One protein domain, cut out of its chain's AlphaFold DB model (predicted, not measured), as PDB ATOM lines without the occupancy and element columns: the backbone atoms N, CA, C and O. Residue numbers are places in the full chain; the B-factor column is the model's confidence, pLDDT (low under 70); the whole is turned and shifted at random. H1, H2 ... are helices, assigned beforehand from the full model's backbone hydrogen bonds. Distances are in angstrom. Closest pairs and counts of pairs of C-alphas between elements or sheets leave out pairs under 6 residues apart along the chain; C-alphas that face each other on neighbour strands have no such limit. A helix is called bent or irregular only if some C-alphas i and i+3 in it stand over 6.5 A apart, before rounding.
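Overview. This is residues 143 to 183 of the 184 residues of the protein "uncharacterized protein LOC105036803" of Elaeis guineensis var. tenera (UniProt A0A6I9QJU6). One long, nearly straight helix, H2, makes almost the whole length of this domain, and at its first end the small helix H1 and a tight link form a hook set off to one side. No other part packs on H2, and H1 stays clear of it, so the picture is a long shaft with a short bent foot. The printed part has 41 residues, 33 of them in two named helices in the order H1, H2, with no named strand; the class is all helix. The whole is extended, with a radius of gyration of the C-alphas of 16.4 A and spans of 51 by 17 by 5 A.

Along the chain. The printed part begins at Arg 143, with its C-alpha at (-42.254, -57.514, -69.824). H1 is residues 145 to 149, and its first C-alpha, 145, is at (-44.937, -60.128, -65.463). H2 is residues 154 to 181 and measures 41.9 A from its first to its last C-alpha. C-alpha 154 is at (-35.963, -72.320, -73.495) and C-alpha 181 at (-24.121, -41.536, -99.334). Neither helix is bent.

Arrangement. H1 and H2 are apart, with no C-alpha of the one within 8 A of the other. A tight link of 4 residues joins them. Residues 148 to 155 stand free, and so do residues 157 to 183, of which 157 to 181 belong to H2. In H1 every O i to N i+4 pair is within hydrogen-bond range, and in H2 23 of 24 are.

Size, cuts and confidence. The two C-alphas farthest apart are those of Ile 149 and Arg 183, at 50.9 A. The printed part has no cut and no long link. Its mean pLDDT is 72.1, and residues 143 to 159 and 177 to 183 are under 70.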
ATOM      1  N   ARG A 143     -43.307 -56.557 -69.428       65.06
ATOM      2  CA  ARG A 143     -42.254 -57.514 -69.824       65.06
ATOM      3  C   ARG A 143     -41.712 -58.307 -68.631       65.06
ATOM      4  O   ARG A 143     -41.186 -59.393 -68.849       65.06
ATOM      5  N   THR A 144     -41.843 -57.779 -67.417       67.88
ATOM      6  CA  THR A 144     -41.515 -58.442 -66.151       67.88
ATOM      7  C   THR A 144     -42.572 -59.484 -65.780       67.88
ATOM      8  O   THR A 144     -42.208 -60.643 -65.611       67.88
ATOM      9  N   ASP A 145     -43.869 -59.162 -65.812       65.88
ATOM     10  CA  ASP A 145     -44.937 -60.128 -65.463       65.88
ATOM     11  C   ASP A 145     -44.982 -61.297 -66.452       65.88
ATOM     12  O   ASP A 145     -45.139 -62.462 -66.082       65.88
ATOM     13  N   LYS A 146     -44.724 -61.005 -67.733       63.97
ATOM     14  CA  LYS A 146     -44.565 -62.022 -68.778       63.97
ATOM     15  C   LYS A 146     -43.448 -63.023 -68.474       63.97
ATOM     16  O   LYS A 146     -43.538 -64.150 -68.958       63.97
ATOM     17  N   LYS A 147     -42.408 -62.668 -67.707       63.38
ATOM     18  CA  LYS A 147     -41.380 -63.638 -67.284       63.38
ATOM     19  C   LYS A 147     -41.923 -64.641 -66.266       63.38
ATOM     20  O   LYS A 147     -41.552 -65.800 -66.364       63.38
ATOM     21  N   ARG A 148     -42.819 -64.216 -65.368       65.06
ATOM     22  CA  ARG A 148     -43.402 -65.050 -64.302       65.06
ATOM     23  C   ARG A 148     -44.535 -65.964 -64.789       65.06
ATOM     24  O   ARG A 148     -44.691 -67.054 -64.263       65.06
ATOM     25  N   ILE A 149     -45.313 -65.525 -65.784       66.12
ATOM     26  CA  ILE A 149     -46.539 -66.221 -66.238       66.12
ATOM     27  C   ILE A 149     -46.280 -67.242 -67.369       66.12
ATOM     28  O   ILE A 149     -47.095 -68.127 -67.613       66.12
ATOM     29  N   ALA A 150     -45.161 -67.143 -68.092       65.50
ATOM     30  CA  ALA A 150     -44.866 -68.055 -69.201       65.50
ATOM     31  C   ALA A 150     -43.949 -69.212 -68.783       65.50
ATOM     32  O   ALA A 150     -43.015 -69.007 -68.011       65.50
ATOM     33  N   LYS A 151     -44.168 -70.390 -69.387       67.75
ATOM     34  CA  LYS A 151     -43.316 -71.586 -69.247       67.75
ATOM     35  C   LYS A 151     -41.817 -71.243 -69.427       67.75
ATOM     36  O   LYS A 151     -41.507 -70.387 -70.266       67.75
ATOM     37  N   PRO A 152     -40.904 -71.891 -68.674       61.03
ATOM     38  CA  PRO A 152     -39.507 -71.470 -68.552       61.03
ATOM     39  C   PRO A 152     -38.734 -71.358 -69.879       61.03
ATOM     40  O   PRO A 152     -38.962 -72.072 -70.852       61.03
ATOM     41  N   ASP A 153     -37.796 -70.412 -69.872       60.53
ATOM     42  CA  ASP A 153     -37.243 -69.596 -70.966       60.53
ATOM     43  C   ASP A 153     -36.556 -70.288 -72.183       60.53
ATOM     44  O   ASP A 153     -35.934 -69.579 -72.979       60.53
ATOM     45  N   HIS A 154     -36.683 -71.605 -72.416       61.31
ATOM     46  CA  HIS A 154     -35.963 -72.320 -73.495       61.31
ATOM     47  C   HIS A 154     -36.189 -71.697 -74.890       61.31
ATOM     48  O   HIS A 154     -35.251 -71.236 -75.544       61.31
ATOM     49  N   HIS A 155     -37.451 -71.555 -75.316       62.41
ATOM     50  CA  HIS A 155     -37.792 -70.904 -76.592       62.41
ATOM     51  C   HIS A 155     -37.437 -69.404 -76.613       62.41
ATOM     52  O   HIS A 155     -37.118 -68.831 -77.656       62.41
ATOM     53  N   ARG A 156     -37.458 -68.730 -75.458       63.12
ATOM     54  CA  ARG A 156     -37.196 -67.286 -75.379       63.12
ATOM     55  C   ARG A 156     -35.734 -66.937 -75.585       63.12
ATOM     56  O   ARG A 156     -35.463 -65.882 -76.150       63.12
ATOM     57  N   ASN A 157     -34.805 -67.790 -75.170       62.06
ATOM     58  CA  ASN A 157     -33.379 -67.557 -75.390       62.06
ATOM     59  C   ASN A 157     -33.021 -67.635 -76.886       62.06
ATOM     60  O   ASN A 157     -32.362 -66.726 -77.395       62.06
ATOM     61  N   ALA A 158     -33.595 -68.590 -77.627       64.06
ATOM     62  CA  ALA A 158     -33.488 -68.647 -79.090       64.06
ATOM     63  C   ALA A 158     -34.067 -67.391 -79.787       64.06
ATOM     64  O   ALA A 158     -33.454 -66.818 -80.695       64.06
ATOM     65  N   VAL A 159     -35.221 -66.892 -79.323       66.44
ATOM     66  CA  VAL A 159     -35.843 -65.662 -79.861       66.44
ATOM     67  C   VAL A 159     -35.049 -64.389 -79.510       66.44
ATOM     68  O   VAL A 159     -35.032 -63.437 -80.293       66.44
ATOM     69  N   LYS A 160     -34.344 -64.345 -78.368       72.00
ATOM     70  CA  LYS A 160     -33.443 -63.225 -78.019       72.00
ATOM     71  C   LYS A 160     -32.264 -63.143 -78.997       72.00
ATOM     72  O   LYS A 160     -32.019 -62.062 -79.532       72.00
ATOM     73  N   GLY A 161     -31.590 -64.265 -79.272       82.50
ATOM     74  CA  GLY A 161     -30.434 -64.321 -80.178       82.50
ATOM     75  C   GLY A 161     -30.777 -63.929 -81.618       82.50
ATOM     76  O   GLY A 161     -30.171 -63.020 -82.183       82.50
ATOM     77  N   THR A 162     -31.830 -64.526 -82.185       83.25
ATOM     78  CA  THR A 162     -32.309 -64.197 -83.545       83.25
ATOM     79  C   THR A 162     -32.728 -62.728 -83.687       83.25
ATOM     80  O   THR A 162     -32.414 -62.077 -84.687       83.25
ATOM     81  N   ARG A 163     -33.377 -62.150 -82.664       85.81
ATOM     82  CA  ARG A 163     -33.725 -60.720 -82.644       85.81
ATOM     83  C   ARG A 163     -32.495 -59.815 -82.534       85.81
ATOM     84  O   ARG A 163     -32.479 -58.770 -83.183       85.81
ATOM     85  N   ALA A 164     -31.487 -60.190 -81.745       84.81
ATOM     86  CA  ALA A 164     -30.238 -59.437 -81.628       84.81
ATOM     87  C   ALA A 164     -29.480 -59.402 -82.966       84.81
ATOM     88  O   ALA A 164     -29.164 -58.313 -83.450       84.81
ATOM     89  N   ALA A 165     -29.316 -60.557 -83.621       87.94
ATOM     90  CA  ALA A 165     -28.695 -60.665 -84.941       87.94
ATOM     91  C   ALA A 165     -29.408 -59.791 -85.991       87.94
ATOM     92  O   ALA A 165     -28.763 -59.010 -86.691       87.94
ATOM     93  N   ARG A 166     -30.750 -59.817 -86.041       89.00
ATOM     94  CA  ARG A 166     -31.533 -58.956 -86.949       89.00
ATOM     95  C   ARG A 166     -31.323 -57.461 -86.680       89.00
ATOM     96  O   ARG A 166     -31.272 -56.672 -87.624       89.00
ATOM     97  N   ILE A 167     -31.208 -57.047 -85.415       90.06
ATOM     98  CA  ILE A 167     -30.934 -55.646 -85.050       90.06
ATOM     99  C   ILE A 167     -29.517 -55.244 -85.481       90.06
ATOM    100  O   ILE A 167     -29.349 -54.171 -86.058       90.06
ATOM    101  N   GLN A 168     -28.518 -56.101 -85.257       90.19
ATOM    102  CA  GLN A 168     -27.133 -55.870 -85.678       90.19
ATOM    103  C   GLN A 168     -27.023 -55.751 -87.204       90.19
ATOM    104  O   GLN A 168     -26.499 -54.756 -87.697       90.19
ATOM    105  N   GLN A 169     -27.619 -56.681 -87.956       90.56
ATOM    106  CA  GLN A 169     -27.709 -56.611 -89.419       90.56
ATOM    107  C   GLN A 169     -28.400 -55.321 -89.888       90.56
ATOM    108  O   GLN A 169     -27.901 -54.644 -90.782       90.56
ATOM    109  N   SER A 170     -29.507 -54.923 -89.248       91.81
ATOM    110  CA  SER A 170     -30.215 -53.677 -89.587       91.81
ATOM    111  C   SER A 170     -29.357 -52.428 -89.345       91.81
ATOM    112  O   SER A 170     -29.433 -51.477 -90.121       91.81
ATOM    113  N   LYS A 171     -28.521 -52.419 -88.294       92.19
ATOM    114  CA  LYS A 171     -27.535 -51.352 -88.050       92.19
ATOM    115  C   LYS A 171     -26.436 -51.355 -89.117       92.19
ATOM    116  O   LYS A 171     -26.177 -50.304 -89.691       92.19
ATOM    117  N   MET A 172     -25.866 -52.519 -89.435       89.56
ATOM    118  CA  MET A 172     -24.827 -52.661 -90.465       89.56
ATOM    119  C   MET A 172     -25.308 -52.210 -91.846       89.56
ATOM    120  O   MET A 172     -24.574 -51.523 -92.547       89.56
ATOM    121  N   VAL A 173     -26.537 -52.560 -92.246       88.75
ATOM    122  CA  VAL A 173     -27.119 -52.104 -93.519       88.75
ATOM    123  C   VAL A 173     -27.265 -50.584 -93.526       88.75
ATOM    124  O   VAL A 173     -26.818 -49.948 -94.473       88.75
ATOM    125  N   ARG A 174     -27.798 -49.981 -92.454       87.19
ATOM    126  CA  ARG A 174     -27.918 -48.515 -92.346       87.19
ATOM    127  C   ARG A 174     -26.563 -47.814 -92.402       87.19
ATOM    128  O   ARG A 174     -26.436 -46.846 -93.139       87.19
ATOM    129  N   GLN A 175     -25.556 -48.322 -91.691       82.44
ATOM    130  CA  GLN A 175     -24.186 -47.802 -91.755       82.44
ATOM    131  C   GLN A 175     -23.610 -47.926 -93.171       82.44
ATOM    132  O   GLN A 175     -23.115 -46.944 -93.706       82.44
ATOM    133  N   ARG A 176     -23.751 -49.082 -93.833       76.25
ATOM    134  CA  ARG A 176     -23.298 -49.282 -95.223       76.25
ATOM    135  C   ARG A 176     -24.003 -48.357 -96.220       76.25
ATOM    136  O   ARG A 176     -23.351 -47.879 -97.140       76.25
ATOM    137  N   CYS A 177     -25.298 -48.098 -96.054       69.88
ATOM    138  CA  CYS A 177     -26.031 -47.130 -96.875       69.88
ATOM    139  C   CYS A 177     -25.560 -45.693 -96.609       69.88
ATOM    140  O   CYS A 177     -25.287 -44.965 -97.555       69.88
ATOM    141  N   HIS A 178     -25.379 -45.310 -95.343       59.84
ATOM    142  CA  HIS A 178     -24.915 -43.977 -94.958       59.84
ATOM    143  C   HIS A 178     -23.477 -43.700 -95.437       59.84
ATOM    144  O   HIS A 178     -23.219 -42.675 -96.056       59.84
ATOM    145  N   CYS A 179     -22.560 -44.662 -95.285       56.53
ATOM    146  CA  CYS A 179     -21.192 -44.575 -95.808       56.53
ATOM    147  C   CYS A 179     -21.109 -44.585 -97.345       56.53
ATOM    148  O   CYS A 179     -20.086 -44.183 -97.885       56.53
ATOM    149  N   LYS A 180     -22.145 -45.046 -98.061       57.81
ATOM    150  CA  LYS A 180     -22.240 -44.887 -99.524       57.81
ATOM    151  C   LYS A 180     -22.749 -43.504 -99.935       57.81
ATOM    152  O   LYS A 180     -22.447 -43.071-101.036       57.81
ATOM    153  N   GLN A 181     -23.512 -42.841 -99.070       55.25
ATOM    154  CA  GLN A 181     -24.121 -41.536 -99.334       55.25
ATOM    155  C   GLN A 181     -23.209 -40.355 -98.949       55.25
ATOM    156  O   GLN A 181     -23.458 -39.241 -99.379       55.25
ATOM    157  N   LEU A 182     -22.150 -40.613 -98.173       55.25
ATOM    158  CA  LEU A 182     -21.062 -39.677 -97.835       55.25
ATOM    159  C   LEU A 182     -19.781 -39.936 -98.661       55.25
ATOM    160  O   LEU A 182     -18.680 -39.601 -98.231       55.25
ATOM    161  N   ARG A 183     -19.905 -40.631 -99.799       47.56
ATOM    162  CA  ARG A 183     -18.788 -40.988-100.697       47.56
ATOM    163  C   ARG A 183     -19.082 -40.641-102.166       47.56
ATOM    164  O   ARG A 183     -18.465 -41.211-103.065       47.56
TER     165      ARG A 183